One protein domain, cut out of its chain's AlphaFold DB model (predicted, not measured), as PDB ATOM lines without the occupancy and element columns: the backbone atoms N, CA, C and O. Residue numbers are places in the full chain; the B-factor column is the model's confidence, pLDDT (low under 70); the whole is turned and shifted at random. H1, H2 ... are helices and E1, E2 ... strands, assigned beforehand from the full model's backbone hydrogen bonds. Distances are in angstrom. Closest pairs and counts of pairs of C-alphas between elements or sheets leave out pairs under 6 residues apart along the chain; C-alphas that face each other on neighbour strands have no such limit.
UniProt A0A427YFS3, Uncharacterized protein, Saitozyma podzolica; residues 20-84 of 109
ATOM      1  N   LEU A  20     176.461 197.304 216.557       82.25
ATOM      2  CA  LEU A  20     177.489 198.092 217.218       82.25
ATOM      3  C   LEU A  20     177.400 198.030 218.755       82.25
ATOM      4  O   LEU A  20     178.451 197.898 219.386       82.25
ATOM      5  N   PRO A  21     176.212 198.062 219.396       86.44
ATOM      6  CA  PRO A  21     176.109 197.897 220.845       86.44
ATOM      7  C   PRO A  21     176.636 196.538 221.330       86.44
ATOM      8  O   PRO A  21     177.370 196.476 222.317       86.44
ATOM      9  N   GLU A  22     176.311 195.452 220.627       85.69
ATOM     10  CA  GLU A  22     176.805 194.102 220.913       85.69
ATOM     11  C   GLU A  22     178.318 194.001 220.724       85.69
ATOM     12  O   GLU A  22     179.006 193.457 221.589       85.69
ATOM     13  N   MET A  23     178.851 194.561 219.636       86.38
ATOM     14  CA  MET A  23     180.293 194.622 219.394       86.38
ATOM     15  C   MET A  23     181.017 195.391 220.494       86.38
ATOM     16  O   MET A  23     182.028 194.919 221.007       86.38
ATOM     17  N   MET A  24     180.495 196.550 220.893       85.75
ATOM     18  CA  MET A  24     181.080 197.347 221.971       85.75
ATOM     19  C   MET A  24     181.059 196.590 223.298       85.75
ATOM     20  O   MET A  24     182.056 196.595 224.015       85.75
ATOM     21  N   ARG A  25     179.966 195.877 223.597       85.19
ATOM     22  CA  ARG A  25     179.858 195.029 224.791       85.19
ATOM     23  C   ARG A  25     180.862 193.874 224.759       85.19
ATOM     24  O   ARG A  25     181.466 193.565 225.782       85.19
ATOM     25  N   TYR A  26     181.067 193.260 223.598       85.00
ATOM     26  CA  TYR A  26     182.055 192.198 223.416       85.00
ATOM     27  C   TYR A  26     183.491 192.712 223.578       85.00
ATOM     28  O   TYR A  26     184.271 192.119 224.315       85.00
ATOM     29  N   VAL A  27     183.826 193.848 222.960       83.25
ATOM     30  CA  VAL A  27     185.137 194.493 223.124       83.25
ATOM     31  C   VAL A  27     185.370 194.859 224.586       83.25
ATOM     32  O   VAL A  27     186.439 194.590 225.121       83.25
ATOM     33  N   GLN A  28     184.362 195.410 225.259       83.19
ATOM     34  CA  GLN A  28     184.460 195.720 226.679       83.19
ATOM     35  C   GLN A  28     184.696 194.456 227.516       83.19
ATOM     36  O   GLN A  28     185.584 194.443 228.362       83.19
ATOM     37  N   HIS A  29     183.982 193.363 227.228       85.00
ATOM     38  CA  HIS A  29     184.201 192.079 227.892       85.00
ATOM     39  C   HIS A  29     185.611 191.520 227.658       85.00
ATOM     40  O   HIS A  29     186.211 190.977 228.577       85.00
ATOM     41  N   LEU A  30     186.166 191.679 226.457       81.31
ATOM     42  CA  LEU A  30     187.535 191.263 226.153       81.31
ATOM     43  C   LEU A  30     188.586 192.078 226.920       81.31
ATOM     44  O   LEU A  30     189.612 191.530 227.310       81.31
ATOM     45  N   VAL A  31     188.343 193.374 227.128       77.00
ATOM     46  CA  VAL A  31     189.296 194.300 227.763       77.00
ATOM     47  C   VAL A  31     189.195 194.278 229.292       77.00
ATOM     48  O   VAL A  31     190.203 194.425 229.974       77.00
ATOM     49  N   GLU A  32     188.001 194.081 229.847       80.69
ATOM     50  CA  GLU A  32     187.753 194.091 231.299       80.69
ATOM     51  C   GLU A  32     187.600 192.679 231.896       80.69
ATOM     52  O   GLU A  32     187.602 192.506 233.115       80.69
ATOM     53  N   GLY A  33     187.446 191.662 231.048       80.25
ATOM     54  CA  GLY A  33     187.187 190.284 231.447       80.25
ATOM     55  C   GLY A  33     188.440 189.460 231.764       80.25
ATOM     56  O   GLY A  33     189.562 189.971 231.811       80.25
ATOM     57  N   PRO A  34     188.272 188.141 231.975       81.62
ATOM     58  CA  PRO A  34     189.369 187.249 232.362       81.62
ATOM     59  C   PRO A  34     190.445 187.103 231.276       81.62
ATOM     60  O   PRO A  34     191.574 186.732 231.582       81.62
ATOM     61  N   GLU A  35     190.116 187.419 230.022       83.00
ATOM     62  CA  GLU A  35     191.019 187.314 228.871       83.00
ATOM     63  C   GLU A  35     191.804 188.606 228.582       83.00
ATOM     64  O   GLU A  35     192.610 188.632 227.651       83.00
ATOM     65  N   ALA A  36     191.622 189.658 229.388       82.31
ATOM     66  CA  ALA A  36     192.239 190.971 229.185       82.31
ATOM     67  C   ALA A  36     193.760 190.911 228.978       82.31
ATOM     68  O   ALA A  36     194.304 191.600 228.118       82.31
ATOM     69  N   GLU A  37     194.451 190.044 229.719       81.00
ATOM     70  CA  GLU A  37     195.895 189.832 229.579       81.00
ATOM     71  C   GLU A  37     196.272 189.225 228.219       81.00
ATOM     72  O   GLU A  37     197.233 189.658 227.584       81.00
ATOM     73  N   VAL A  38     195.501 188.249 227.732       83.81
ATOM     74  CA  VAL A  38     195.737 187.617 226.425       83.81
ATOM     75  C   VAL A  38     195.504 188.627 225.305       83.81
ATOM     76  O   VAL A  38     196.302 188.713 224.369       83.81
ATOM     77  N   VAL A  39     194.447 189.433 225.422       84.81
ATOM     78  CA  VAL A  39     194.134 190.514 224.481       84.81
ATOM     79  C   VAL A  39     195.247 191.563 224.476       84.81
ATOM     80  O   VAL A  39     195.747 191.907 223.403       84.81
ATOM     81  N   ALA A  40     195.698 192.012 225.652       81.06
ATOM     82  CA  ALA A  40     196.811 192.949 225.795       81.06
ATOM     83  C   ALA A  40     198.094 192.400 225.159       81.06
ATOM     84  O   ALA A  40     198.741 193.074 224.358       81.06
ATOM     85  N   ARG A  41     198.438 191.139 225.444       80.81
ATOM     86  CA  ARG A  41     199.625 190.481 224.891       80.81
ATOM     87  C   ARG A  41     199.564 190.363 223.368       80.81
ATOM     88  O   ARG A  41     200.547 190.665 222.694       80.81
ATOM     89  N   ASN A  42     198.424 189.959 222.816       85.81
ATOM     90  CA  ASN A  42     198.239 189.849 221.369       85.81
ATOM     91  C   ASN A  42     198.327 191.218 220.684       85.81
ATOM     92  O   ASN A  42     199.002 191.348 219.661       85.81
ATOM     93  N   ALA A  43     197.710 192.247 221.271       83.31
ATOM     94  CA  ALA A  43     197.837 193.618 220.791       83.31
ATOM     95  C   ALA A  43     199.305 194.072 220.806       83.31
ATOM     96  O   ALA A  43     199.789 194.621 219.816       83.31
ATOM     97  N   ALA A  44     200.044 193.771 221.877       81.75
ATOM     98  CA  ALA A  44     201.456 194.120 221.979       81.75
ATOM     99  C   ALA A  44     202.306 193.493 220.876       81.75
ATOM    100  O   ALA A  44     203.126 194.175 220.260       81.75
ATOM    101  N   LEU A  45     202.093 192.207 220.600       81.31
ATOM    102  CA  LEU A  45     202.794 191.497 219.534       81.31
ATOM    103  C   LEU A  45     202.482 192.094 218.159       81.31
ATOM    104  O   LEU A  45     203.401 192.292 217.363       81.31
ATOM    105  N   ALA A  46     201.218 192.434 217.891       85.00
ATOM    106  CA  ALA A  46     200.821 193.071 216.639       85.00
ATOM    107  C   ALA A  46     201.496 194.441 216.456       85.00
ATOM    108  O   ALA A  46     202.041 194.723 215.385       85.00
ATOM    109  N   TYR A  47     201.533 195.264 217.508       82.19
ATOM    110  CA  TYR A  47     202.240 196.545 217.480       82.19
ATOM    111  C   TYR A  47     203.740 196.363 217.252       82.19
ATOM    112  O   TYR A  47     204.301 197.016 216.376       82.19
ATOM    113  N   LEU A  48     204.389 195.446 217.971       80.31
ATOM    114  CA  LEU A  48     205.814 195.157 217.788       80.31
ATOM    115  C   LEU A  48     206.126 194.675 216.364       80.31
ATOM    116  O   LEU A  48     207.144 195.080 215.798       80.31
ATOM    117  N   ALA A  49     205.256 193.860 215.763       82.38
ATOM    118  CA  ALA A  49     205.402 193.413 214.381       82.38
ATOM    119  C   ALA A  49     205.289 194.580 213.386       82.38
ATOM    120  O   ALA A  49     206.137 194.714 212.503       82.38
ATOM    121  N   LEU A  50     204.298 195.462 213.556       83.75
ATOM    122  CA  LEU A  50     204.112 196.644 212.708       83.75
ATOM    123  C   LEU A  50     205.307 197.603 212.800       83.75
ATOM    124  O   LEU A  50     205.863 198.025 211.788       83.75
ATOM    125  N   ILE A  51     205.720 197.901 214.029       80.00
ATOM    126  CA  ILE A  51     206.871 198.742 214.355       80.00
ATOM    127  C   ILE A  51     208.144 198.176 213.705       80.00
ATOM    128  O   ILE A  51     208.885 198.908 213.045       80.00
ATOM    129  N   SER A  52     208.366 196.864 213.821       76.31
ATOM    130  CA  SER A  52     209.508 196.185 213.198       76.31
ATOM    131  C   SER A  52     209.462 196.270 211.671       76.31
ATOM    132  O   SER A  52     210.470 196.598 211.051       76.31
ATOM    133  N   ALA A  53     208.295 196.050 211.060       83.38
ATOM    134  CA  ALA A  53     208.130 196.142 209.611       83.38
ATOM    135  C   ALA A  53     208.434 197.555 209.081       83.38
ATOM    136  O   ALA A  53     209.067 197.706 208.036       83.38
ATOM    137  N   PHE A  54     208.028 198.601 209.803       81.81
ATOM    138  CA  PHE A  54     208.343 199.980 209.427       81.81
ATOM    139  C   PHE A  54     209.827 200.305 209.600       81.81
ATOM    140  O   PHE A  54     210.407 200.963 208.733       81.81
ATOM    141  N   ALA A  55     210.466 199.789 210.651       80.31
ATOM    142  CA  ALA A  55     211.906 199.934 210.837       80.31
ATOM    143  C   ALA A  55     212.714 199.242 209.728       80.31
ATOM    144  O   ALA A  55     213.645 199.831 209.183       80.31
ATOM    145  N   GLU A  56     212.325 198.032 209.315       80.50
ATOM    146  CA  GLU A  56     212.968 197.313 208.204       80.50
ATOM    147  C   GLU A  56     212.881 198.062 206.871       80.50
ATOM    148  O   GLU A  56     213.755 197.924 206.015       80.50
ATOM    149  N   LYS A  57     211.831 198.864 206.685       82.94
ATOM    150  CA  LYS A  57     211.656 199.715 205.504       82.94
ATOM    151  C   LYS A  57     212.325 201.082 205.639       82.94
ATOM    152  O   LYS A  57     212.199 201.893 204.726       82.94
ATOM    153  N   GLY A  58     213.020 201.347 206.748       80.38
ATOM    154  CA  GLY A  58     213.633 202.645 207.036       80.38
ATOM    155  C   GLY A  58     212.612 203.762 207.266       80.38
ATOM    156  O   GLY A  58     212.974 204.933 207.232       80.38
ATOM    157  N   LEU A  59     211.340 203.410 207.483       81.31
ATOM    158  CA  LEU A  59     210.244 204.357 207.713       81.31
ATOM    159  C   LEU A  59     210.167 204.804 209.176       81.31
ATOM    160  O   LEU A  59     209.523 205.802 209.488       81.31
ATOM    161  N   LEU A  60     210.820 204.065 210.070       76.94
ATOM    162  CA  LEU A  60     210.959 204.389 211.480       76.94
ATOM    163  C   LEU A  60     212.394 204.098 211.921       76.94
ATOM    164  O   LEU A  60     212.881 202.980 211.763       76.94
ATOM    165  N   GLN A  61     213.067 205.097 212.489       66.44
ATOM    166  CA  GLN A  61     214.326 204.883 213.199       66.44
ATOM    167  C   GLN A  61     213.996 204.413 214.612       66.44
ATOM    168  O   GLN A  61     213.383 205.146 215.385       66.44
ATOM    169  N   ILE A  62     214.351 203.172 214.929       64.12
ATOM    170  CA  ILE A  62     214.078 202.573 216.235       64.12
ATOM    171  C   ILE A  62     215.382 202.022 216.767       64.12
ATOM    172  O   ILE A  62     215.653 200.823 216.720       64.12
ATOM    173  N   ASP A  63     216.199 202.940 217.255       58.81
ATOM    174  CA  ASP A  63     217.493 202.593 217.823       58.81
ATOM    175  C   ASP A  63     217.342 202.176 219.300       58.81
ATOM    176  O   ASP A  63     218.206 201.497 219.849       58.81
ATOM    177  N   TRP A  64     216.227 202.536 219.954       48.25
ATOM    178  CA  TRP A  64     216.028 202.341 221.390       48.25
ATOM    179  C   TRP A  64     214.605 201.853 221.699       48.25
ATOM    180  O   TRP A  64     213.619 202.454 221.286       48.25
ATOM    181  N   ALA A  65     214.543 200.762 222.469       55.09
ATOM    182  CA  ALA A  65     213.372 200.148 223.106       55.09
ATOM    183  C   ALA A  65     212.422 199.309 222.221       55.09
ATOM    184  O   ALA A  65     211.313 199.696 221.874       55.09
ATOM    185  N   ARG A  66     212.794 198.035 222.032       64.12
ATOM    186  CA  ARG A  66     211.895 196.921 221.650       64.12
ATOM    187  C   ARG A  66     210.925 196.502 222.774       64.12
ATOM    188  O   ARG A  66     210.554 195.332 222.867       64.12
ATOM    189  N   ARG A  67     210.574 197.413 223.680       66.25
ATOM    190  CA  ARG A  67     209.729 197.135 224.847       66.25
ATOM    191  C   ARG A  67     208.474 197.979 224.717       66.25
ATOM    192  O   ARG A  67     208.567 199.191 224.549       66.25
ATOM    193  N   LEU A  68     207.323 197.322 224.736       72.94
ATOM    194  CA  LEU A  68     206.022 197.959 224.669       72.94
ATOM    195  C   LEU A  68     205.334 197.780 226.019       72.94
ATOM    196  O   LEU A  68     205.181 196.654 226.487       72.94
ATOM    197  N   LEU A  69     204.926 198.888 226.624       75.81
ATOM    198  CA  LEU A  69     204.056 198.900 227.793       75.81
ATOM    199  C   LEU A  69     202.624 199.120 227.314       75.81
ATOM    200  O   LEU A  69     202.358 200.076 226.583       75.81
ATOM    201  N   ILE A  70     201.719 198.223 227.695       75.19
ATOM    202  CA  ILE A  70     200.282 198.364 227.457       75.19
ATOM    203  C   ILE A  70     199.575 198.412 228.799       75.19
ATOM    204  O   ILE A  70     199.696 197.494 229.603       75.19
ATOM    205  N   GLU A  71     198.798 199.465 229.009       76.88
ATOM    206  CA  GLU A  71     197.920 199.606 230.163       76.88
ATOM    207  C   GLU A  71     196.504 199.145 229.786       76.88
ATOM    208  O   GLU A  71     195.920 199.624 228.811       76.88
ATOM    209  N   VAL A  72     195.959 198.188 230.540       72.44
ATOM    210  CA  VAL A  72     194.567 197.732 230.426       72.44
ATOM    211  C   VAL A  72     193.899 197.830 231.794       72.44
ATOM    212  O   VAL A  72     194.202 197.063 232.712       72.44
ATOM    213  N   GLY A  73     192.984 198.790 231.946       71.44
ATOM    214  CA  GLY A  73     192.423 199.134 233.253       71.44
ATOM    215  C   GLY A  73     193.526 199.629 234.191       71.44
ATOM    216  O   GLY A  73     194.269 200.525 233.828       71.44
ATOM    217  N   ASN A  74     193.667 199.008 235.364       73.75
ATOM    218  CA  ASN A  74     194.724 199.328 236.338       73.75
ATOM    219  C   ASN A  74     195.925 198.363 236.249       73.75
ATOM    220  O   ASN A  74     196.614 198.137 237.245       73.75
ATOM    221  N   ARG A  75     196.103 197.684 235.109       68.19
ATOM    222  CA  ARG A  75     197.136 196.659 234.919       68.19
ATOM    223  C   ARG A  75     198.071 197.077 233.800       68.19
ATOM    224  O   ARG A  75     197.623 197.354 232.691       68.19
ATOM    225  N   GLU A  76     199.362 197.068 234.087       77.25
ATOM    226  CA  GLU A  76     200.412 197.318 233.105       77.25
ATOM    227  C   GLU A  76     201.016 195.993 232.639       77.25
ATOM    228  O   GLU A  76     201.385 195.135 233.441       77.25
ATOM    229  N   PHE A  77     201.131 195.837 231.323       71.50
ATOM    230  CA  PHE A  77     201.740 194.688 230.673       71.50
ATOM    231  C   PHE A  77     202.970 195.154 229.907       71.50
ATOM    232  O   PHE A  77     202.863 195.863 228.906       71.50
ATOM    233  N   GLU A  78     204.149 194.739 230.362       75.94
ATOM    234  CA  GLU A  78     205.388 194.960 229.628       75.94
ATOM    235  C   GLU A  78     205.653 193.779 228.688       75.94
ATOM    236  O   GLU A  78     205.883 192.649 229.121       75.94
ATOM    237  N   VAL A  79     205.669 194.037 227.382       69.50
ATOM    238  CA  VAL A  79     206.024 193.049 226.364       69.50
ATOM    239  C   VAL A  79     207.313 193.479 225.689       69.50
ATOM    240  O   VAL A  79     207.389 194.489 224.993       69.50
ATOM    241  N   SER A  80     208.357 192.684 225.899       68.88
ATOM    242  CA  SER A  80     209.657 192.884 225.268       68.88
ATOM    243  C   SER A  80     209.766 191.983 224.040       68.88
ATOM    244  O   SER A  80     209.601 190.770 224.144       68.88
ATOM    245  N   SER A  81     210.078 192.549 222.874       61.34
ATOM    246  CA  SER A  81     210.460 191.756 221.705       61.34
ATOM    247  C   SER A  81     211.884 191.233 221.906       61.34
ATOM    248  O   SER A  81     212.868 191.884 221.547       61.34
ATOM    249  N   SER A  82     211.998 190.040 222.494       54.22
ATOM    250  CA  SER A  82     213.235 189.245 222.516       54.22
ATOM    251  C   SER A  82     213.522 188.577 221.169       54.22
ATOM    252  O   SER A  82     214.517 187.865 221.036       54.22
ATOM    253  N   ALA A  83     212.669 188.795 220.160       49.09
ATOM    254  CA  ALA A  83     212.793 188.165 218.862       49.09
ATOM    255  C   ALA A  83     214.076 188.641 218.166       49.09
ATOM    256  O   ALA A  83     214.125 189.689 217.512       49.09
ATOM    257  N   SER A  84     215.126 187.819 218.269       46.47
ATOM    258  CA  SER A  84     216.072 187.660 217.169       46.47
ATOM    259  C   SER A  84     215.261 187.557 215.877       46.47
ATOM    260  O   SER A  84     214.182 186.955 215.871       46.47
TER     261      SER A  84
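AT A GLANCE: This is residues 20 to 84 of the 109 residues of an uncharacterized protein of Saitozyma podzolica (UniProt A0A427YFS3). Two helices, H1 and the longer H2, meet near their ends as an L, and a hairpin of two strands, E1 and E2, packs along one side of H2 by that helix's residues 36 to 48. Residues 20 to 26, in H1, stick out free, and past the far end of H2 residues 57 to 66 fold back to E1. Look for 65 printed residues with two named helices and two named strands in the order H1, H2, E1, E2; the sheet, E1 - E2, is antiparallel, and the class is mixed, helices and strands. The whole is loose, with a radius of gyration of the C-alphas of 14.3 A, and elongated, its C-alphas spanning 40 by 24 by 17 A.

HOW THE PARTS SIT: Start with H1, residues 20 to 32, and go on to H2, residues 36 to 56: they touch only at the corner by their link, with residues 30 to 31 of H1 and 36 to 40 of H2. Their closest C-alphas are those of Leu 30 and Ala 36, 5.6 A apart, and their lines are about perpendicular at 85 degrees. In both helices every O i to N i+4 pair is within hydrogen-bond range. Next find E1, residues 67 to 72, and E2, residues 75 to 80, a hairpin of antiparallel neighbours whose directions differ by 159 degrees. Look at N 70 and O 77, 2.9 A apart, and N 79 and O 68, 2.8 A apart, both within hydrogen-bond range. The closest C-alphas of H2 and E1 are those of Ala 44 and Leu 68, 6.5 A apart. The closest of H2 and E2 are those of Ala 44 and Val 79, 6.4 A apart. The closest of H1 and E1 are those of Val 31 and Val 72, 6.8 A apart, while H1 and E2 are apart.

IN THESE COORDINATES: Find C-alpha 20 at (177.489, 198.092, 217.218); from there H1 runs 17.9 A to C-alpha 32. H2 begins at C-alpha 36, at (192.239, 190.971, 229.185), and runs 30.2 A to C-alpha 56. E1 covers 16.2 A from C-alpha 67 to C-alpha 72. E2 covers 16.3 A and ends at C-alpha 80, at (209.657, 192.884, 225.268).

THE WHOLE: The two C-alphas farthest apart are those of Pro 21 and Asp 63, at 41.8 A. The printed part has no cut. The links H1 to H2 and E1 to E2 are tight, and H2 to E1, with 10 residues, is short. Read the B-factor column: the mean pLDDT of the printed part is 76.3, and residues 61 to 67, 75 and 79 to 84 are under 70.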